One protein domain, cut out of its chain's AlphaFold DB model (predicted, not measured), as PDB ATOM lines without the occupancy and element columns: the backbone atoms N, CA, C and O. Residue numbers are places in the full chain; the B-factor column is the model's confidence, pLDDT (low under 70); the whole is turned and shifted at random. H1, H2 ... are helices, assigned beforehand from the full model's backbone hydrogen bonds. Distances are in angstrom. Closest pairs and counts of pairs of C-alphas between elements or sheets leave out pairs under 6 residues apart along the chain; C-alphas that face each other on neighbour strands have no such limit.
ATOM      1  N   LYS A 297     -13.879 -66.264  49.135       83.88
ATOM      2  CA  LYS A 297     -14.416 -66.300  47.753       83.88
ATOM      3  C   LYS A 297     -15.354 -65.126  47.428       83.88
ATOM      4  O   LYS A 297     -15.324 -64.608  46.318       83.88
ATOM      5  N   VAL A 298     -16.181 -64.714  48.391       81.25
ATOM      6  CA  VAL A 298     -17.123 -63.591  48.234       81.25
ATOM      7  C   VAL A 298     -16.379 -62.260  48.125       81.25
ATOM      8  O   VAL A 298     -16.659 -61.466  47.234       81.25
ATOM      9  N   GLU A 299     -15.388 -62.041  48.984       83.25
ATOM     10  CA  GLU A 299     -14.612 -60.798  49.030       83.25
ATOM     11  C   GLU A 299     -13.692 -60.658  47.817       83.25
ATOM     12  O   GLU A 299     -13.482 -59.562  47.302       83.25
ATOM     13  N   GLN A 300     -13.192 -61.785  47.309       86.19
ATOM     14  CA  GLN A 300     -12.437 -61.835  46.066       86.19
ATOM     15  C   GLN A 300     -13.315 -61.463  44.861       86.19
ATOM     16  O   GLN A 300     -12.901 -60.640  44.044       86.19
ATOM     17  N   ALA A 301     -14.555 -61.960  44.798       83.75
ATOM     18  CA  ALA A 301     -15.514 -61.567  43.763       83.75
ATOM     19  C   ALA A 301     -15.906 -60.076  43.851       83.75
ATOM     20  O   ALA A 301     -16.046 -59.401  42.829       83.75
ATOM     21  N   GLU A 302     -16.052 -59.522  45.058       83.25
ATOM     22  CA  GLU A 302     -16.277 -58.084  45.258       83.25
ATOM     23  C   GLU A 302     -15.061 -57.245  44.827       83.25
ATOM     24  O   GLU A 302     -15.231 -56.185  44.218       83.25
ATOM     25  N   TYR A 303     -13.837 -57.716  45.084       86.31
ATOM     26  CA  TYR A 303     -12.616 -57.043  44.639       86.31
ATOM     27  C   TYR A 303     -12.471 -57.053  43.109       86.31
ATOM     28  O   TYR A 303     -12.151 -56.026  42.505       86.31
ATOM     29  N   GLU A 304     -12.787 -58.171  42.457       88.12
ATOM     30  CA  GLU A 304     -12.876 -58.257  40.994       88.12
ATOM     31  C   GLU A 304     -13.956 -57.314  40.438       88.12
ATOM     32  O   GLU A 304     -13.739 -56.613  39.443       88.12
ATOM     33  N   HIS A 305     -15.113 -57.229  41.106       87.81
ATOM     34  CA  HIS A 305     -16.173 -56.297  40.733       87.81
ATOM     35  C   HIS A 305     -15.714 -54.833  40.827       87.81
ATOM     36  O   HIS A 305     -15.948 -54.053  39.898       87.81
ATOM     37  N   LEU A 306     -15.000 -54.470  41.894       89.88
ATOM     38  CA  LEU A 306     -14.359 -53.163  42.054       89.88
ATOM     39  C   LEU A 306     -13.398 -52.854  40.901       89.88
ATOM     40  O   LEU A 306     -13.476 -51.770  40.319       89.88
ATOM     41  N   GLN A 307     -12.529 -53.795  40.526       88.00
ATOM     42  CA  GLN A 307     -11.576 -53.599  39.427       88.00
ATOM     43  C   GLN A 307     -12.298 -53.367  38.098       88.00
ATOM     44  O   GLN A 307     -11.934 -52.470  37.333       88.00
ATOM     45  N   LYS A 308     -13.378 -54.117  37.853       91.25
ATOM     46  CA  LYS A 308     -14.230 -53.943  36.676       91.25
ATOM     47  C   LYS A 308     -14.890 -52.563  36.646       91.25
ATOM     48  O   LYS A 308     -14.937 -51.942  35.586       91.25
ATOM     49  N   LEU A 309     -15.377 -52.060  37.782       81.44
ATOM     50  CA  LEU A 309     -15.964 -50.718  37.878       81.44
ATOM     51  C   LEU A 309     -14.930 -49.612  37.612       81.44
ATOM     52  O   LEU A 309     -15.247 -48.658  36.901       81.44
ATOM     53  N   LEU A 310     -13.702 -49.747  38.126       78.69
ATOM     54  CA  LEU A 310     -12.617 -48.796  37.853       78.69
ATOM     55  C   LEU A 310     -12.230 -48.796  36.368       78.69
ATOM     56  O   LEU A 310     -12.168 -47.729  35.759       78.69
ATOM     57  N   ALA A 311     -12.087 -49.973  35.753       87.25
ATOM     58  CA  ALA A 311     -11.808 -50.089  34.323       87.25
ATOM     59  C   ALA A 311     -12.932 -49.489  33.455       87.25
ATOM     60  O   ALA A 311     -12.666 -48.774  32.486       87.25
ATOM     61  N   GLN A 312     -14.199 -49.721  33.823       81.69
ATOM     62  CA  GLN A 312     -15.348 -49.079  33.172       81.69
ATOM     63  C   GLN A 312     -15.286 -47.554  33.296       81.69
ATOM     64  O   GLN A 312     -15.537 -46.848  32.319       81.69
ATOM     65  N   ALA A 313     -14.940 -47.038  34.475       75.06
ATOM     66  CA  ALA A 313     -14.824 -45.606  34.698       75.06
ATOM     67  C   ALA A 313     -13.716 -44.968  33.852       75.06
ATOM     68  O   ALA A 313     -13.925 -43.895  33.286       75.06
ATOM     69  N   ASP A 314     -12.564 -45.626  33.735       74.44
ATOM     70  CA  ASP A 314     -11.446 -45.137  32.927       74.44
ATOM     71  C   ASP A 314     -11.779 -45.170  31.427       74.44
ATOM     72  O   ASP A 314     -11.461 -44.225  30.701       74.44
ATOM     73  N   SER A 315     -12.515 -46.190  30.969       80.31
ATOM     74  CA  SER A 315     -13.056 -46.234  29.603       80.31
ATOM     75  C   SER A 315     -14.011 -45.069  29.324       80.31
ATOM     76  O   SER A 315     -13.866 -44.382  28.313       80.31
ATOM     77  N   LEU A 316     -14.954 -44.800  30.235       69.31
ATOM     78  CA  LEU A 316     -15.899 -43.680  30.121       69.31
ATOM     79  C   LEU A 316     -15.180 -42.324  30.136       69.31
ATOM     80  O   LEU A 316     -15.536 -41.421  29.384       69.31
ATOM     81  N   GLN A 317     -14.136 -42.182  30.953       66.19
ATOM     82  CA  GLN A 317     -13.321 -40.971  30.997       66.19
ATOM     83  C   GLN A 317     -12.548 -40.761  29.686       66.19
ATOM     84  O   GLN A 317     -12.508 -39.643  29.167       66.19
ATOM     85  N   LYS A 318     -11.985 -41.827  29.106       69.00
ATOM     86  CA  LYS A 318     -11.328 -41.785  27.791       69.00
ATOM     87  C   LYS A 318     -12.305 -41.382  26.685       69.00
ATOM     88  O   LYS A 318     -11.981 -40.520  25.870       69.00
ATOM     89  N   GLU A 319     -13.505 -41.960  26.679       68.44
ATOM     90  CA  GLU A 319     -14.548 -41.618  25.710       68.44
ATOM     91  C   GLU A 319     -15.026 -40.167  25.883       68.44
ATOM     92  O   GLU A 319     -15.109 -39.422  24.907       68.44
ATOM     93  N   GLY A 320     -15.247 -39.717  27.122       63.31
ATOM     94  CA  GLY A 320     -15.622 -38.335  27.422       63.31
ATOM     95  C   GLY A 320     -14.569 -37.326  26.960       63.31
ATOM     96  O   GLY A 320     -14.906 -36.306  26.357       63.31
ATOM     97  N   ASN A 321     -13.282 -37.638  27.141       59.03
ATOM     98  CA  ASN A 321     -12.185 -36.817  26.623       59.03
ATOM     99  C   ASN A 321     -12.207 -36.737  25.089       59.03
ATOM    100  O   ASN A 321     -12.056 -35.650  24.533       59.03
ATOM    101  N   ALA A 322     -12.467 -37.851  24.398       65.44
ATOM    102  CA  ALA A 322     -12.603 -37.858  22.941       65.44
ATOM    103  C   ALA A 322     -13.787 -36.993  22.465       65.44
ATOM    104  O   ALA A 322     -13.668 -36.261  21.479       65.44
ATOM    105  N   LYS A 323     -14.916 -37.012  23.188       66.75
ATOM    106  CA  LYS A 323     -16.070 -36.138  22.915       66.75
ATOM    107  C   LYS A 323     -15.752 -34.658  23.137       66.75
ATOM    108  O   LYS A 323     -16.198 -33.819  22.352       66.75
ATOM    109  N   LEU A 324     -14.945 -34.326  24.144       61.41
ATOM    110  CA  LEU A 324     -14.497 -32.953  24.387       61.41
ATOM    111  C   LEU A 324     -13.550 -32.458  23.279       61.41
ATOM    112  O   LEU A 324     -13.690 -31.331  22.805       61.41
ATOM    113  N   GLU A 325     -12.624 -33.301  22.815       62.16
ATOM    114  CA  GLU A 325     -11.751 -32.976  21.677       62.16
ATOM    115  C   GLU A 325     -12.544 -32.800  20.377       62.16
ATOM    116  O   GLU A 325     -12.333 -31.833  19.641       62.16
ATOM    117  N   ARG A 326     -13.543 -33.656  20.131       67.62
ATOM    118  CA  ARG A 326     -14.475 -33.480  19.010       67.62
ATOM    119  C   ARG A 326     -15.222 -32.147  19.097       67.62
ATOM    120  O   ARG A 326     -15.326 -31.447  18.093       67.62
ATOM    121  N   ALA A 327     -15.704 -31.758  20.278       55.75
ATOM    122  CA  ALA A 327     -16.382 -30.477  20.470       55.75
ATOM    123  C   ALA A 327     -15.460 -29.281  20.179       55.75
ATOM    124  O   ALA A 327     -15.876 -28.312  19.538       55.75
ATOM    125  N   LYS A 328     -14.191 -29.352  20.606       59.75
ATOM    126  CA  LYS A 328     -13.170 -28.341  20.282       59.75
ATOM    127  C   LYS A 328     -12.938 -28.247  18.776       59.75
ATOM    128  O   LYS A 328     -12.944 -27.142  18.236       59.75
ATOM    129  N   LEU A 329     -12.790 -29.381  18.091       69.31
ATOM    130  CA  LEU A 329     -12.609 -29.420  16.639       69.31
ATOM    131  C   LEU A 329     -13.805 -28.801  15.903       69.31
ATOM    132  O   LEU A 329     -13.620 -27.951  15.035       69.31
ATOM    133  N   LEU A 330     -15.029 -29.162  16.294       59.50
ATOM    134  CA  LEU A 330     -16.259 -28.616  15.716       59.50
ATOM    135  C   LEU A 330     -16.370 -27.099  15.921       59.50
ATOM    136  O   LEU A 330     -16.740 -26.382  14.994       59.50
ATOM    137  N   ARG A 331     -15.980 -26.579  17.094       59.88
ATOM    138  CA  ARG A 331     -15.921 -25.126  17.358       59.88
ATOM    139  C   ARG A 331     -14.872 -24.421  16.512       59.88
ATOM    140  O   ARG A 331     -15.148 -23.342  15.994       59.88
ATOM    141  N   ASN A 332     -13.700 -25.029  16.350       60.91
ATOM    142  CA  ASN A 332     -12.638 -24.487  15.506       60.91
ATOM    143  C   ASN A 332     -13.072 -24.434  14.037       60.91
ATOM    144  O   ASN A 332     -12.853 -23.425  13.372       60.91
ATOM    145  N   ASN A 333     -13.740 -25.481  13.551       64.69
ATOM    146  CA  ASN A 333     -14.290 -25.522  12.198       64.69
ATOM    147  C   ASN A 333     -15.421 -24.500  12.030       64.69
ATOM    148  O   ASN A 333     -15.426 -23.760  11.053       64.69
ATOM    149  N   ALA A 334     -16.307 -24.358  13.020       58.28
ATOM    150  CA  ALA A 334     -17.328 -23.313  13.014       58.28
ATOM    151  C   ALA A 334     -16.724 -21.899  12.969       58.28
ATOM    152  O   ALA A 334     -17.291 -21.004  12.350       58.28
ATOM    153  N   GLY A 335     -15.580 -21.680  13.623       55.84
ATOM    154  CA  GLY A 335     -14.863 -20.403  13.591       55.84
ATOM    155  C   GLY A 335     -14.253 -20.062  12.226       55.84
ATOM    156  O   GLY A 335     -14.021 -18.887  11.959       55.84
ATOM    157  N   LYS A 336     -14.015 -21.067  11.375       67.31
ATOM    158  CA  LYS A 336     -13.476 -20.923  10.011       67.31
ATOM    159  C   LYS A 336     -14.558 -20.911   8.926       67.31
ATOM    160  O   LYS A 336     -14.273 -20.538   7.796       67.31
ATOM    161  N   GLU A 337     -15.769 -21.348   9.260       78.44
ATOM    162  CA  GLU A 337     -16.888 -21.464   8.328       78.44
ATOM    163  C   GLU A 337     -17.541 -20.100   8.062       78.44
ATOM    164  O   GLU A 337     -17.876 -19.367   8.999       78.44
ATOM    165  N   ILE A 338     -17.723 -19.780   6.778       63.03
ATOM    166  CA  ILE A 338     -18.255 -18.497   6.289       63.03
ATOM    167  C   ILE A 338     -19.777 -18.587   6.125       63.03
ATOM    168  O   ILE A 338     -20.495 -17.616   6.373       63.03
ATOM    169  N   ASP A 339     -20.290 -19.765   5.760       83.62
ATOM    170  CA  ASP A 339     -21.726 -20.014   5.668       83.62
ATOM    171  C   ASP A 339     -22.348 -20.042   7.076       83.62
ATOM    172  O   ASP A 339     -22.074 -20.921   7.898       83.62
ATOM    173  N   MET A 340     -23.230 -19.079   7.364       58.47
ATOM    174  CA  MET A 340     -23.863 -18.939   8.680       58.47
ATOM    175  C   MET A 340     -24.716 -20.149   9.092       58.47
ATOM    176  O   MET A 340     -24.810 -20.452  10.288       58.47
ATOM    177  N   ALA A 341     -25.346 -20.845   8.142       78.25
ATOM    178  CA  ALA A 341     -26.153 -22.026   8.429       78.25
ATOM    179  C   ALA A 341     -25.253 -23.209   8.811       78.25
ATOM    180  O   ALA A 341     -25.492 -23.851   9.841       78.25
ATOM    181  N   LYS A 342     -24.164 -23.431   8.062       73.69
ATOM    182  CA  LYS A 342     -23.155 -24.456   8.387       73.69
ATOM    183  C   LYS A 342     -22.424 -24.148   9.690       73.69
ATOM    184  O   LYS A 342     -22.307 -25.021  10.548       73.69
ATOM    185  N   GLN A 343     -22.036 -22.893   9.911       57.84
ATOM    186  CA  GLN A 343     -21.437 -22.447  11.168       57.84
ATOM    187  C   GLN A 343     -22.362 -22.723  12.365       57.84
ATOM    188  O   GLN A 343     -21.912 -23.176  13.421       57.84
ATOM    189  N   THR A 344     -23.663 -22.457  12.217       65.56
ATOM    190  CA  THR A 344     -24.657 -22.715  13.268       65.56
ATOM    191  C   THR A 344     -24.852 -24.215  13.511       65.56
ATOM    192  O   THR A 344     -25.008 -24.613  14.667       65.56
ATOM    193  N   SER A 345     -24.808 -25.052  12.466       83.19
ATOM    194  CA  SER A 345     -24.827 -26.518  12.604       83.19
ATOM    195  C   SER A 345     -23.628 -27.024  13.407       83.19
ATOM    196  O   SER A 345     -23.806 -27.678  14.431       83.19
ATOM    197  N   LEU A 346     -22.414 -26.611  13.031       58.50
ATOM    198  CA  LEU A 346     -21.172 -27.019  13.695       58.50
ATOM    199  C   LEU A 346     -21.129 -26.609  15.176       58.50
ATOM    200  O   LEU A 346     -20.688 -27.383  16.025       58.50
ATOM    201  N   LYS A 347     -21.641 -25.418  15.524       57.78
ATOM    202  CA  LYS A 347     -21.775 -24.985  16.930       57.78
ATOM    203  C   LYS A 347     -22.760 -25.861  17.710       57.78
ATOM    204  O   LYS A 347     -22.465 -26.237  18.841       57.78
ATOM    205  N   LYS A 348     -23.904 -26.221  17.113       73.62
ATOM    206  CA  LYS A 348     -24.878 -27.130  17.743       73.62
ATOM    207  C   LYS A 348     -24.292 -28.523  17.952       73.62
ATOM    208  O   LYS A 348     -24.473 -29.091  19.024       73.62
ATOM    209  N   GLU A 349     -23.574 -29.051  16.967       71.75
ATOM    210  CA  GLU A 349     -22.898 -30.346  17.073       71.75
ATOM    211  C   GLU A 349     -21.802 -30.329  18.147       71.75
ATOM    212  O   GLU A 349     -21.679 -31.284  18.915       71.75
ATOM    213  N   ALA A 350     -21.054 -29.228  18.272       57.56
ATOM    214  CA  ALA A 350     -20.084 -29.066  19.350       57.56
ATOM    215  C   ALA A 350     -20.746 -29.085  20.734       57.56
ATOM    216  O   ALA A 350     -20.251 -29.742  21.646       57.56
ATOM    217  N   ASP A 351     -21.883 -28.404  20.889       62.22
ATOM    218  CA  ASP A 351     -22.627 -28.378  22.150       62.22
ATOM    219  C   ASP A 351     -23.262 -29.737  22.491       62.22
ATOM    220  O   ASP A 351     -23.420 -30.064  23.670       62.22
ATOM    221  N   VAL A 352     -23.633 -30.539  21.486       75.56
ATOM    222  CA  VAL A 352     -24.054 -31.938  21.681       75.56
ATOM    223  C   VAL A 352     -22.873 -32.778  22.166       75.56
ATOM    224  O   VAL A 352     -22.995 -33.449  23.188       75.56
ATOM    225  N   SER A 353     -21.716 -32.666  21.512       59.72
ATOM    226  CA  SER A 353     -20.501 -33.404  21.878       59.72
ATOM    227  C   SER A 353     -20.004 -33.052  23.292       59.72
ATOM    228  O   SER A 353     -19.635 -33.940  24.054       59.72
ATOM    229  N   ASP A 354     -20.082 -31.783  23.706       61.75
ATOM    230  CA  ASP A 354     -19.799 -31.367  25.089       61.75
ATOM    231  C   ASP A 354     -20.761 -32.012  26.098       61.75
ATOM    232  O   ASP A 354     -20.349 -32.469  27.164       61.75
ATOM    233  N   LYS A 355     -22.063 -32.053  25.784       70.56
ATOM    234  CA  LYS A 355     -23.068 -32.673  26.662       70.56
ATOM    235  C   LYS A 355     -22.823 -34.168  26.826       70.56
ATOM    236  O   LYS A 355     -22.968 -34.656  27.943       70.56
ATOM    237  N   GLU A 356     -22.463 -34.859  25.746       76.75
ATOM    238  CA  GLU A 356     -22.082 -36.274  25.773       76.75
ATOM    239  C   GLU A 356     -20.828 -36.491  26.627       76.75
ATOM    240  O   GLU A 356     -20.807 -37.396  27.457       76.75
ATOM    241  N   ALA A 357     -19.819 -35.616  26.509       66.31
ATOM    242  CA  ALA A 357     -18.620 -35.670  27.346       66.31
ATOM    243  C   ALA A 357     -18.957 -35.584  28.844       66.31
ATOM    244  O   ALA A 357     -18.501 -36.407  29.636       66.31
ATOM    245  N   PHE A 358     -19.800 -34.622  29.242       63.94
ATOM    246  CA  PHE A 358     -20.208 -34.478  30.642       63.94
ATOM    247  C   PHE A 358     -21.014 -35.672  31.158       63.94
ATOM    248  O   PHE A 358     -20.824 -36.059  32.311       63.94
ATOM    249  N   ASP A 359     -21.885 -36.265  30.339       75.44
ATOM    250  CA  ASP A 359     -22.642 -37.459  30.732       75.44
ATOM    251  C   ASP A 359     -21.707 -38.653  30.977       75.44
ATOM    252  O   ASP A 359     -21.844 -39.342  31.990       75.44
ATOM    253  N   LEU A 360     -20.714 -38.845  30.102       68.19
ATOM    254  CA  LEU A 360     -19.693 -39.884  30.240       68.19
ATOM    255  C   LEU A 360     -18.828 -39.671  31.488       68.19
ATOM    256  O   LEU A 360     -18.585 -40.620  32.233       68.19
ATOM    257  N   PHE A 361     -18.421 -38.432  31.787       71.12
ATOM    258  CA  PHE A 361     -17.675 -38.141  33.015       71.12
ATOM    259  C   PHE A 361     -18.499 -38.379  34.280       71.12
ATOM    260  O   PHE A 361     -17.992 -38.962  35.235       71.12
ATOM    261  N   ILE A 362     -19.771 -37.970  34.294       73.81
ATOM    262  CA  ILE A 362     -20.675 -38.228  35.423       73.81
ATOM    263  C   ILE A 362     -20.844 -39.738  35.626       73.81
ATOM    264  O   ILE A 362     -20.757 -40.204  36.760       73.81
ATOM    265  N   ALA A 363     -21.031 -40.503  34.546       77.62
ATOM    266  CA  ALA A 363     -21.096 -41.959  34.608       77.62
ATOM    267  C   ALA A 363     -19.778 -42.567  35.125       77.62
ATOM    268  O   ALA A 363     -19.804 -43.463  35.963       77.62
ATOM    269  N   GLY A 364     -18.625 -42.047  34.697       72.56
ATOM    270  CA  GLY A 364     -17.319 -42.466  35.210       72.56
ATOM    271  C   GLY A 364     -17.151 -42.188  36.708       72.56
ATOM    272  O   GLY A 364     -16.698 -43.057  37.452       72.56
ATOM    273  N   PHE A 365     -17.568 -41.012  37.185       77.75
ATOM    274  CA  PHE A 365     -17.537 -40.676  38.611       77.75
ATOM    275  C   PHE A 365     -18.474 -41.550  39.440       77.75
ATOM    276  O   PHE A 365     -18.090 -41.983  40.522       77.75
ATOM    277  N   ASP A 366     -19.666 -41.852  38.927       79.31
ATOM    278  CA  ASP A 366     -20.615 -42.775  39.553       79.31
ATOM    279  C   ASP A 366     -19.990 -44.164  39.763       79.31
ATOM    280  O   ASP A 366     -20.023 -44.715  40.863       79.31
ATOM    281  N   LYS A 367     -19.315 -44.687  38.733       80.75
ATOM    282  CA  LYS A 367     -18.587 -45.962  38.797       80.75
ATOM    283  C   LYS A 367     -17.429 -45.927  39.797       80.75
ATOM    284  O   LYS A 367     -17.286 -46.873  40.567       80.75
ATOM    285  N   LYS A 368     -16.640 -44.841  39.840       81.06
ATOM    286  CA  LYS A 368     -15.553 -44.669  40.829       81.06
ATOM    287  C   LYS A 368     -16.089 -44.575  42.259       81.06
ATOM    288  O   LYS A 368     -15.524 -45.185  43.158       81.06
ATOM    289  N   LEU A 369     -17.199 -43.868  42.472       81.69
ATOM    290  CA  LEU A 369     -17.855 -43.774  43.777       81.69
ATOM    291  C   LEU A 369     -18.319 -45.143  44.288       81.69
ATOM    292  O   LEU A 369     -18.050 -45.471  45.441       81.69
ATOM    293  N   LEU A 370     -18.937 -45.952  43.421       83.50
ATOM    294  CA  LEU A 370     -19.334 -47.329  43.740       83.50
ATOM    295  C   LEU A 370     -18.122 -48.226  44.010       83.50
ATOM    296  O   LEU A 370     -18.098 -48.942  45.006       83.50
ATOM    297  N   ALA A 371     -17.090 -48.152  43.164       85.19
ATOM    298  CA  ALA A 371     -15.862 -48.920  43.346       85.19
ATOM    299  C   ALA A 371     -15.209 -48.620  44.702       85.19
ATOM    300  O   ALA A 371     -14.874 -49.534  45.447       85.19
ATOM    301  N   TYR A 372     -15.086 -47.345  45.069       85.50
ATOM    302  CA  TYR A 372     -14.490 -46.961  46.347       85.50
ATOM    303  C   TYR A 372     -15.406 -47.206  47.554       85.50
ATOM    304  O   TYR A 372     -14.910 -47.314  48.670       85.50
ATOM    305  N   GLU A 373     -16.722 -47.349  47.361       85.50
ATOM    306  CA  GLU A 373     -17.610 -47.905  48.393       85.50
ATOM    307  C   GLU A 373     -17.252 -49.348  48.721       85.50
ATOM    308  O   GLU A 373     -17.021 -49.688  49.879       85.50
ATOM    309  N   ILE A 374     -17.154 -50.174  47.677       82.69
ATOM    310  CA  ILE A 374     -16.794 -51.588  47.793       82.69
ATOM    311  C   ILE A 374     -15.415 -51.712  48.439       82.69
ATOM    312  O   ILE A 374     -15.232 -52.534  49.332       82.69
ATOM    313  N   LEU A 375     -14.472 -50.849  48.048       87.12
ATOM    314  CA  LEU A 375     -13.124 -50.813  48.606       87.12
ATOM    315  C   LEU A 375     -13.122 -50.613  50.123       87.12
ATOM    316  O   LEU A 375     -12.508 -51.385  50.855       87.12
ATOM    317  N   ILE A 376     -13.810 -49.568  50.589       84.56
ATOM    318  CA  ILE A 376     -13.866 -49.221  52.010       84.56
ATOM    319  C   ILE A 376     -14.582 -50.324  52.792       84.56
ATOM    320  O   ILE A 376     -14.105 -50.708  53.855       84.56
ATOM    321  N   ASN A 377     -15.667 -50.889  52.253       84.62
ATOM    322  CA  ASN A 377     -16.390 -51.990  52.896       84.62
ATOM    323  C   ASN A 377     -15.528 -53.255  53.013       84.62
ATOM    324  O   ASN A 377     -15.514 -53.900  54.063       84.62
ATOM    325  N   LEU A 378     -14.774 -53.595  51.963       85.00
ATOM    326  CA  LEU A 378     -13.808 -54.692  51.992       85.00
ATOM    327  C   LEU A 378     -12.759 -54.464  53.078       85.00
ATOM    328  O   LEU A 378     -12.524 -55.355  53.892       85.00
ATOM    329  N   TYR A 379     -12.189 -53.262  53.140       87.25
ATOM    330  CA  TYR A 379     -11.237 -52.904  54.181       87.25
ATOM    331  C   TYR A 379     -11.830 -52.970  55.586       87.25
ATOM    332  O   TYR A 379     -11.182 -53.516  56.465       87.25
ATOM    333  N   GLN A 380     -13.043 -52.468  55.812       84.19
ATOM    334  CA  GLN A 380     -13.677 -52.477  57.135       84.19
ATOM    335  C   GLN A 380     -13.973 -53.889  57.643       84.19
ATOM    336  O   GLN A 380     -13.769 -54.166  58.820       84.19
ATOM    337  N   ARG A 381     -14.428 -54.796  56.769       84.75
ATOM    338  CA  ARG A 381     -14.695 -56.193  57.157       84.75
ATOM    339  C   ARG A 381     -13.416 -56.981  57.424       84.75
ATOM    340  O   ARG A 381     -13.440 -57.928  58.200       84.75
ATOM    341  N   ASN A 382     -12.306 -56.586  56.801       82.81
ATOM    342  CA  ASN A 382     -11.051 -57.322  56.880       82.81
ATOM    343  C   ASN A 382     -10.002 -56.672  57.790       82.81
ATOM    344  O   ASN A 382      -9.018 -57.330  58.132       82.81
ATOM    345  N   SER A 383     -10.174 -55.413  58.204       77.50
ATOM    346  CA  SER A 383      -9.154 -54.677  58.960       77.50
ATOM    347  C   SER A 383      -8.872 -55.297  60.321       77.50
ATOM    348  O   SER A 383      -7.730 -55.285  60.766       77.50
ATOM    349  N   GLU A 384      -9.865 -55.926  60.948       80.00
ATOM    350  CA  GLU A 384      -9.686 -56.630  62.217       80.00
ATOM    351  C   GLU A 384      -8.683 -57.787  62.115       80.00
ATOM    352  O   GLU A 384      -7.880 -57.983  63.023       80.00
ATOM    353  N   SER A 385      -8.642 -58.485  60.973       73.31
ATOM    354  CA  SER A 385      -7.692 -59.585  60.739       73.31
ATOM    355  C   SER A 385      -6.229 -59.134  60.695       73.31
ATOM    356  O   SER A 385      -5.328 -59.945  60.915       73.31
ATOM    357  N   VAL A 386      -5.994 -57.847  60.423       71.31
ATOM    358  CA  VAL A 386      -4.658 -57.247  60.334       71.31
ATOM    359  C   VAL A 386      -4.329 -56.354  61.529       71.31
ATOM    360  O   VAL A 386      -3.232 -55.802  61.568       71.31
ATOM    361  N   ARG A 387      -5.236 -56.214  62.511       78.62
ATOM    362  CA  ARG A 387      -4.968 -55.479  63.755       78.62
ATOM    363  C   ARG A 387      -3.940 -56.230  64.609       78.62
ATOM    364  O   ARG A 387      -4.029 -57.454  64.747       78.62
ATOM    365  N   PRO A 388      -2.976 -55.522  65.223       65.94
ATOM    366  CA  PRO A 388      -2.011 -56.160  66.099       65.94
ATOM    367  C   PRO A 388      -2.719 -56.680  67.357       65.94
ATOM    368  O   PRO A 388      -3.568 -56.006  67.938       65.94
ATOM    369  N   LYS A 389      -2.367 -57.901  67.780       64.50
ATOM    370  CA  LYS A 389      -2.951 -58.553  68.969       64.50
ATOM    371  C   LYS A 389      -2.472 -57.933  70.289       64.50
ATOM    372  O   LYS A 389      -3.091 -58.155  71.323       64.50
ATOM    373  N   THR A 390      -1.370 -57.181  70.256       41.94
ATOM    374  CA  THR A 390      -0.754 -56.483  71.392       41.94
ATOM    375  C   THR A 390      -0.256 -55.101  70.938       41.94
ATOM    376  O   THR A 390       0.205 -54.952  69.809       41.94
ATOM    377  N   GLY A 391      -0.356 -54.075  71.794       53.34
ATOM    378  CA  GLY A 391       0.027 -52.686  71.472       53.34
ATOM    379  C   GLY A 391      -1.156 -51.730  71.247       53.34
ATOM    380  O   GLY A 391      -2.318 -52.127  71.294       53.34
ATOM    381  N   SER A 392      -0.869 -50.436  71.048       53.00
ATOM    382  CA  SER A 392      -1.901 -49.395  70.899       53.00
ATOM    383  C   SER A 392      -2.478 -49.361  69.481       53.00
ATOM    384  O   SER A 392      -1.803 -48.954  68.539       53.00
ATOM    385  N   ILE A 393      -3.752 -49.737  69.336       62.69
ATOM    386  CA  ILE A 393      -4.498 -49.693  68.062       62.69
ATOM    387  C   ILE A 393      -5.271 -48.387  67.844       62.69
ATOM    388  O   ILE A 393      -5.876 -48.192  66.792       62.69
ATOM    389  N   GLN A 394      -5.249 -47.473  68.819       59.12
ATOM    390  CA  GLN A 394      -6.130 -46.304  68.830       59.12
ATOM    391  C   GLN A 394      -5.937 -45.402  67.601       59.12
ATOM    392  O   GLN A 394      -6.905 -44.872  67.080       59.12
ATOM    393  N   ALA A 395      -4.706 -45.276  67.085       52.03
ATOM    394  CA  ALA A 395      -4.423 -44.482  65.884       52.03
ATOM    395  C   ALA A 395      -5.157 -44.973  64.638       52.03
ATOM    396  O   ALA A 395      -5.751 -44.173  63.919       52.03
ATOM    397  N   GLY A 396      -5.130 -46.282  64.400       60.28
ATOM    398  CA  GLY A 396      -5.862 -46.856  63.285       60.28
ATOM    399  C   GLY A 396      -7.369 -46.757  63.507       60.28
ATOM    400  O   GLY A 396      -8.082 -46.420  62.569       60.28
ATOM    401  N   LEU A 397      -7.855 -46.946  64.742       68.50
ATOM    402  CA  LEU A 397      -9.287 -46.844  65.048       68.50
ATOM    403  C   LEU A 397      -9.824 -45.423  64.813       68.50
ATOM    404  O   LEU A 397     -10.919 -45.257  64.276       68.50
ATOM    405  N   ASP A 398      -9.046 -44.399  65.171       62.53
ATOM    406  CA  ASP A 398      -9.389 -42.996  64.922       62.53
ATOM    407  C   ASP A 398      -9.476 -42.713  63.408       62.53
ATOM    408  O   ASP A 398     -10.441 -42.105  62.938       62.53
ATOM    409  N   LEU A 399      -8.523 -43.232  62.626       61.16
ATOM    410  CA  LEU A 399      -8.508 -43.115  61.162       61.16
ATOM    411  C   LEU A 399      -9.667 -43.874  60.491       61.16
ATOM    412  O   LEU A 399     -10.262 -43.366  59.539       61.16
ATOM    413  N   GLU A 400     -10.044 -45.053  60.995       69.44
ATOM    414  CA  GLU A 400     -11.231 -45.787  60.532       69.44
ATOM    415  C   GLU A 400     -12.520 -45.011  60.823       69.44
ATOM    416  O   GLU A 400     -13.410 -44.933  59.974       69.44
ATOM    417  N   LYS A 401     -12.608 -44.366  61.990       74.06
ATOM    418  CA  LYS A 401     -13.747 -43.514  62.351       74.06
ATOM    419  C   LYS A 401     -13.831 -42.264  61.473       74.06
ATOM    420  O   LYS A 401     -14.921 -41.885  61.038       74.06
ATOM    421  N   GLU A 402     -12.702 -41.623  61.170       61.09
ATOM    422  CA  GLU A 402     -12.640 -40.514  60.207       61.09
ATOM    423  C   GLU A 402     -13.073 -40.951  58.803       61.09
ATOM    424  O   GLU A 402     -13.883 -40.269  58.169       61.09
ATOM    425  N   SER A 403     -12.586 -42.107  58.343       74.31
ATOM    426  CA  SER A 403     -13.003 -42.742  57.087       74.31
ATOM    427  C   SER A 403     -14.525 -42.941  57.038       74.31
ATOM    428  O   SER A 403     -15.172 -42.512  56.079       74.31
ATOM    429  N   GLN A 404     -15.134 -43.477  58.101       77.19
ATOM    430  CA  GLN A 404     -16.589 -43.663  58.199       77.19
ATOM    431  C   GLN A 404     -17.371 -42.342  58.163       77.19
ATOM    432  O   GLN A 404     -18.361 -42.227  57.438       77.19
ATOM    433  N   ASN A 405     -16.909 -41.315  58.881       72.38
ATOM    434  CA  ASN A 405     -17.536 -39.990  58.850       72.38
ATOM    435  C   ASN A 405     -17.502 -39.380  57.439       72.38
ATOM    436  O   ASN A 405     -18.490 -38.811  56.968       72.38
ATOM    437  N   LEU A 406     -16.372 -39.519  56.739       64.31
ATOM    438  CA  LEU A 406     -16.224 -39.066  55.357       64.31
ATOM    439  C   LEU A 406     -17.078 -39.890  54.390       64.31
ATOM    440  O   LEU A 406     -17.632 -39.328  53.443       64.31
ATOM    441  N   MET A 407     -17.243 -41.189  54.633       73.88
ATOM    442  CA  MET A 407     -18.122 -42.061  53.855       73.88
ATOM    443  C   MET A 407     -19.589 -41.624  53.981       73.88
ATOM    444  O   MET A 407     -20.257 -41.445  52.958       73.88
ATOM    445  N   GLN A 408     -20.051 -41.332  55.202       76.56
ATOM    446  CA  GLN A 408     -21.394 -40.806  55.463       76.56
ATOM    447  C   GLN A 408     -21.612 -39.444  54.790       76.56
ATOM    448  O   GLN A 408     -22.575 -39.253  54.045       76.56
ATOM    449  N   LYS A 409     -20.667 -38.512  54.965       71.88
ATOM    450  CA  LYS A 409     -20.698 -37.201  54.299       71.88
ATOM    451  C   LYS A 409     -20.742 -37.342  52.776       71.88
ATOM    452  O   LYS A 409     -21.490 -36.641  52.095       71.88
ATOM    453  N   THR A 410     -19.963 -38.269  52.226       71.88
ATOM    454  CA  THR A 410     -19.934 -38.513  50.784       71.88
ATOM    455  C   THR A 410     -21.258 -39.068  50.271       71.88
ATOM    456  O   THR A 410     -21.676 -38.699  49.176       71.88
ATOM    457  N   TYR A 411     -21.931 -39.936  51.032       72.50
ATOM    458  CA  TYR A 411     -23.254 -40.441  50.667       72.50
ATOM    459  C   TYR A 411     -24.251 -39.288  50.489       72.50
ATOM    460  O   TYR A 411     -24.910 -39.198  49.452       72.50
ATOM    461  N   GLU A 412     -24.293 -38.343  51.429       76.00
ATOM    462  CA  GLU A 412     -25.145 -37.151  51.332       76.00
ATOM    463  C   GLU A 412     -24.798 -36.294  50.108       76.00
ATOM    464  O   GLU A 412     -25.685 -35.908  49.340       76.00
ATOM    465  N   MET A 413     -23.505 -36.044  49.875       67.81
ATOM    466  CA  MET A 413     -23.026 -35.288  48.712       67.81
ATOM    467  C   MET A 413     -23.407 -35.965  47.393       67.81
ATOM    468  O   MET A 413     -23.850 -35.298  46.459       67.81
ATOM    469  N   TYR A 414     -23.289 -37.288  47.321       69.12
ATOM    470  CA  TYR A 414     -23.653 -38.084  46.155       69.12
ATOM    471  C   TYR A 414     -25.162 -38.046  45.873       69.12
ATOM    472  O   TYR A 414     -25.568 -37.821  44.728       69.12
ATOM    473  N   GLN A 415     -26.007 -38.170  46.902       75.31
ATOM    474  CA  GLN A 415     -27.459 -38.013  46.745       75.31
ATOM    475  C   GLN A 415     -27.812 -36.598  46.264       75.31
ATOM    476  O   GLN A 415     -28.585 -36.432  45.321       75.31
ATOM    477  N   GLN A 416     -27.185 -35.563  46.830       67.88
ATOM    478  CA  GLN A 416     -27.374 -34.184  46.372       67.88
ATOM    479  C   GLN A 416     -26.878 -33.957  44.940       67.88
ATOM    480  O   GLN A 416     -27.478 -33.172  44.199       67.88
ATOM    481  N   ALA A 417     -25.803 -34.635  44.530       67.31
ATOM    482  CA  ALA A 417     -25.275 -34.571  43.175       67.31
ATOM    483  C   ALA A 417     -26.266 -35.159  42.160       67.31
ATOM    484  O   ALA A 417     -26.496 -34.557  41.109       67.31
ATOM    485  N   LYS A 418     -26.936 -36.272  42.491       76.25
ATOM    486  CA  LYS A 418     -27.989 -36.868  41.647       76.25
ATOM    487  C   LYS A 418     -29.174 -35.935  41.402       76.25
ATOM    488  O   LYS A 418     -29.754 -35.981  40.320       76.25
ATOM    489  N   LEU A 419     -29.491 -35.072  42.369       67.75
ATOM    490  CA  LEU A 419     -30.601 -34.116  42.302       67.75
ATOM    491  C   LEU A 419     -30.292 -32.857  41.469       67.75
ATOM    492  O   LEU A 419     -31.186 -32.042  41.235       67.75
ATOM    493  N   LYS A 420     -29.043 -32.655  41.020       66.56
ATOM    494  CA  LYS A 420     -28.677 -31.481  40.212       66.56
ATOM    495  C   LYS A 420     -29.292 -31.565  38.813       66.56
ATOM    496  O   LYS A 420     -29.112 -32.544  38.094       66.56
ATOM    497  N   ILE A 421     -29.978 -30.489  38.421       51.78
ATOM    498  CA  ILE A 421     -30.695 -30.386  37.139       51.78
ATOM    499  C   ILE A 421     -29.741 -30.008  35.997       51.78
ATOM    500  O   ILE A 421     -29.834 -30.552  34.898       51.78
ATOM    501  N   TYR A 422     -28.807 -29.084  36.242       50.56
ATOM    502  CA  TYR A 422     -27.845 -28.649  35.230       50.56
ATOM    503  C   TYR A 422     -26.639 -29.591  35.182       50.56
ATOM    504  O   TYR A 422     -26.016 -29.855  36.208       50.56
ATOM    505  N   LYS A 423     -26.274 -30.064  33.981       54.91
ATOM    506  CA  LYS A 423     -25.188 -31.043  33.778       54.91
ATOM    507  C   LYS A 423     -23.833 -30.576  34.312       54.91
ATOM    508  O   LYS A 423     -23.111 -31.367  34.901       54.91
ATOM    509  N   THR A 424     -23.509 -29.293  34.167       49.00
ATOM    510  CA  THR A 424     -22.266 -28.707  34.692       49.00
ATOM    511  C   THR A 424     -22.218 -28.715  36.217       49.00
ATOM    512  O   THR A 424     -21.174 -28.990  36.803       49.00
ATOM    513  N   ASP A 425     -23.350 -28.451  36.870       52.31
ATOM    514  CA  ASP A 425     -23.453 -28.462  38.331       52.31
ATOM    515  C   ASP A 425     -23.484 -29.895  38.861       52.31
ATOM    516  O   ASP A 425     -22.911 -30.179  39.910       52.31
ATOM    517  N   LYS A 426     -24.106 -30.807  38.103       59.56
ATOM    518  CA  LYS A 426     -24.088 -32.248  38.355       59.56
ATOM    519  C   LYS A 426     -22.666 -32.796  38.277       59.56
ATOM    520  O   LYS A 426     -22.216 -33.407  39.234       59.56
ATOM    521  N   TYR A 427     -21.929 -32.497  37.207       60.25
ATOM    522  CA  TYR A 427     -20.518 -32.859  37.051       60.25
ATOM    523  C   TYR A 427     -19.672 -32.394  38.247       60.25
ATOM    524  O   TYR A 427     -18.989 -33.208  38.862       60.25
ATOM    525  N   LYS A 428     -19.775 -31.113  38.630       56.56
ATOM    526  CA  LYS A 428     -19.047 -30.566  39.788       56.56
ATOM    527  C   LYS A 428     -19.422 -31.278  41.086       56.56
ATOM    528  O   LYS A 428     -18.543 -31.670  41.839       56.56
ATOM    529  N   ALA A 429     -20.713 -31.485  41.336       54.00
ATOM    530  CA  ALA A 429     -21.175 -32.148  42.552       54.00
ATOM    531  C   ALA A 429     -20.719 -33.618  42.637       54.00
ATOM    532  O   ALA A 429     -20.340 -34.072  43.714       54.00
ATOM    533  N   PHE A 430     -20.707 -34.350  41.515       67.50
ATOM    534  CA  PHE A 430     -20.160 -35.712  41.452       67.50
ATOM    535  C   PHE A 430     -18.644 -35.733  41.690       67.50
ATOM    536  O   PHE A 430     -18.153 -36.609  42.396       67.50
ATOM    537  N   PHE A 431     -17.913 -34.757  41.149       63.56
ATOM    538  CA  PHE A 431     -16.475 -34.621  41.370       63.56
ATOM    539  C   PHE A 431     -16.142 -34.351  42.848       63.56
ATOM    540  O   PHE A 431     -15.298 -35.038  43.415       63.56
ATOM    541  N   GLU A 432     -16.857 -33.436  43.510       64.56
ATOM    542  CA  GLU A 432     -16.682 -33.166  44.949       64.56
ATOM    543  C   GLU A 432     -17.024 -34.378  45.830       64.56
ATOM    544  O   GLU A 432     -16.340 -34.665  46.818       64.56
ATOM    545  N   ALA A 433     -18.067 -35.133  45.465       66.19
ATOM    546  CA  ALA A 433     -18.392 -36.383  46.146       66.19
ATOM    547  C   ALA A 433     -17.258 -37.409  45.978       66.19
ATOM    548  O   ALA A 433     -16.834 -38.022  46.956       66.19
ATOM    549  N   LEU A 434     -16.711 -37.559  44.765       72.25
ATOM    550  CA  LEU A 434     -15.597 -38.471  44.494       72.25
ATOM    551  C   LEU A 434     -14.342 -38.104  45.297       72.25
ATOM    552  O   LEU A 434     -13.707 -38.982  45.877       72.25
ATOM    553  N   LYS A 435     -14.016 -36.812  45.385       72.06
ATOM    554  CA  LYS A 435     -12.915 -36.292  46.211       72.06
ATOM    555  C   LYS A 435     -13.056 -36.690  47.671       72.06
ATOM    556  O   LYS A 435     -12.117 -37.204  48.273       72.06
ATOM    557  N   THR A 436     -14.250 -36.485  48.218       62.16
ATOM    558  CA  THR A 436     -14.549 -36.821  49.612       62.16
ATOM    559  C   THR A 436     -14.481 -38.336  49.836       62.16
ATOM    560  O   THR A 436     -13.918 -38.773  50.839       62.16
ATOM    561  N   ARG A 437     -14.937 -39.151  48.865       78.50
ATOM    562  CA  ARG A 437     -14.804 -40.618  48.921       78.50
ATOM    563  C   ARG A 437     -13.351 -41.065  48.952       78.50
ATOM    564  O   ARG A 437     -13.006 -41.957  49.712       78.50
ATOM    565  N   LEU A 438     -12.508 -40.463  48.122       69.62
ATOM    566  CA  LEU A 438     -11.092 -40.802  48.047       69.62
ATOM    567  C   LEU A 438     -10.334 -40.424  49.318       69.62
ATOM    568  O   LEU A 438      -9.461 -41.174  49.737       69.62
ATOM    569  N   SER A 439     -10.719 -39.332  49.980       67.31
ATOM    570  CA  SER A 439     -10.202 -39.018  51.315       67.31
ATOM    571  C   SER A 439     -10.615 -40.076  52.348       67.31
ATOM    572  O   SER A 439      -9.806 -40.456  53.187       67.31
ATOM    573  N   ALA A 440     -11.832 -40.629  52.252       68.75
ATOM    574  CA  ALA A 440     -12.228 -41.765  53.089       68.75
ATOM    575  C   ALA A 440     -11.367 -43.015  52.810       68.75
ATOM    576  O   ALA A 440     -10.895 -43.650  53.749       68.75
ATOM    577  N   VAL A 441     -11.094 -43.323  51.533       72.12
ATOM    578  CA  VAL A 441     -10.183 -44.420  51.146       72.12
ATOM    579  C   VAL A 441      -8.789 -44.209  51.736       72.12
ATOM    580  O   VAL A 441      -8.260 -45.117  52.364       72.12
ATOM    581  N   GLU A 442      -8.212 -43.016  51.593       77.31
ATOM    582  CA  GLU A 442      -6.892 -42.677  52.137       77.31
ATOM    583  C   GLU A 442      -6.815 -42.899  53.651       77.31
ATOM    584  O   GLU A 442      -5.848 -43.480  54.151       77.31
ATOM    585  N   LYS A 443      -7.847 -42.473  54.386       70.50
ATOM    586  CA  LYS A 443      -7.934 -42.661  55.838       70.50
ATOM    587  C   LYS A 443      -8.031 -44.139  56.210       70.50
ATOM    588  O   LYS A 443      -7.313 -44.584  57.103       70.50
ATOM    589  N   GLN A 444      -8.833 -44.910  55.478       77.19
ATOM    590  CA  GLN A 444      -8.958 -46.354  55.682       77.19
ATOM    591  C   GLN A 444      -7.646 -47.100  55.391       77.19
ATOM    592  O   GLN A 444      -7.228 -47.954  56.169       77.19
ATOM    593  N   GLU A 445      -6.971 -46.768  54.293       75.94
ATOM    594  CA  GLU A 445      -5.688 -47.370  53.920       75.94
ATOM    595  C   GLU A 445      -4.585 -46.994  54.915       75.94
ATOM    596  O   GLU A 445      -3.780 -47.843  55.291       75.94
ATOM    597  N   SER A 446      -4.593 -45.757  55.418       69.56
ATOM    598  CA  SER A 446      -3.674 -45.306  56.470       69.56
ATOM    599  C   SER A 446      -3.886 -46.065  57.780       69.56
ATOM    600  O   SER A 446      -2.911 -46.439  58.432       69.56
ATOM    601  N   ALA A 447      -5.139 -46.368  58.139       68.94
ATOM    602  CA  ALA A 447      -5.436 -47.212  59.290       68.94
ATOM    603  C   ALA A 447      -4.855 -48.625  59.122       68.94
ATOM    604  O   ALA A 447      -4.151 -49.115  60.002       68.94
ATOM    605  N   ILE A 448      -5.059 -49.252  57.961       69.44
ATOM    606  CA  ILE A 448      -4.521 -50.589  57.654       69.44
ATOM    607  C   ILE A 448      -2.991 -50.607  57.696       69.44
ATOM    608  O   ILE A 448      -2.381 -51.533  58.235       69.44
ATOM    609  N   ILE A 449      -2.355 -49.571  57.151       66.44
ATOM    610  CA  ILE A 449      -0.899 -49.415  57.202       66.44
ATOM    611  C   ILE A 449      -0.431 -49.310  58.658       66.44
ATOM    612  O   ILE A 449       0.526 -49.984  59.031       66.44
ATOM    613  N   SER A 450      -1.145 -48.553  59.498       62.59
ATOM    614  CA  SER A 450      -0.818 -48.427  60.925       62.59
ATOM    615  C   SER A 450      -0.943 -49.746  61.698       62.59
ATOM    616  O   SER A 450      -0.196 -49.971  62.646       62.59
ATOM    617  N   TYR A 451      -1.839 -50.644  61.277       61.59
ATOM    618  CA  TYR A 451      -2.056 -51.935  61.929       61.59
ATOM    619  C   TYR A 451      -1.009 -52.999  61.580       61.59
ATOM    620  O   TYR A 451      -0.732 -53.879  62.388       61.59
ATOM    621  N   THR A 452      -0.414 -52.937  60.389       55.28
ATOM    622  CA  THR A 452       0.366 -54.064  59.849       55.28
ATOM    623  C   THR A 452       1.849 -54.073  60.233       55.28
ATOM    624  O   THR A 452       2.522 -55.058  59.935       55.28
ATOM    625  N   THR A 453       2.389 -53.036  60.894       45.69
ATOM    626  CA  THR A 453       3.833 -52.923  61.247       45.69
ATOM    627  C   THR A 453       4.780 -53.374  60.122       45.69
ATOM    628  O   THR A 453       5.797 -54.026  60.351       45.69
TER     629      THR A 453
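AT A GLANCE: This is residues 297 to 453 of the 848 residues of an uncharacterized protein of Bacteroidales bacterium (UniProt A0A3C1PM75). What shape? A shorter helical hairpin, H3 and H4, packs on a long one, H1 and H2, as a loose rod. What parts? The printed part has 157 residues with four named helices, all helix, spanning 78 by 29 by 23 A, radius of gyration of the C-alphas 21.1 A. H2, H3 and H4 form an up-and-down bundle, each against the one before.

HOW THE PARTS SIT: What touches what? H2, residues 340 to 386, touches H1, residues 297 to 336, closest at the C-alphas of Gly 320 and Ala 357, 4.0 A apart. What else? H4, residues 423 to 452, touches H2 and H3, residues 394 to 418. In H2 40 of 43 O i to N i+4 pairs are within hydrogen-bond range, in the other helices every one.

IN THESE COORDINATES: How long? H2 is 67.1 A from first to last C-alpha. Where? C-alpha 297 is at (-14.416, -66.300, 47.753) and C-alpha 452 at (0.366, -54.064, 59.849).

THE WHOLE: Any cut? The printed part has no cut. How sure? Residues 316 to 336, for instance, have pLDDT under 70.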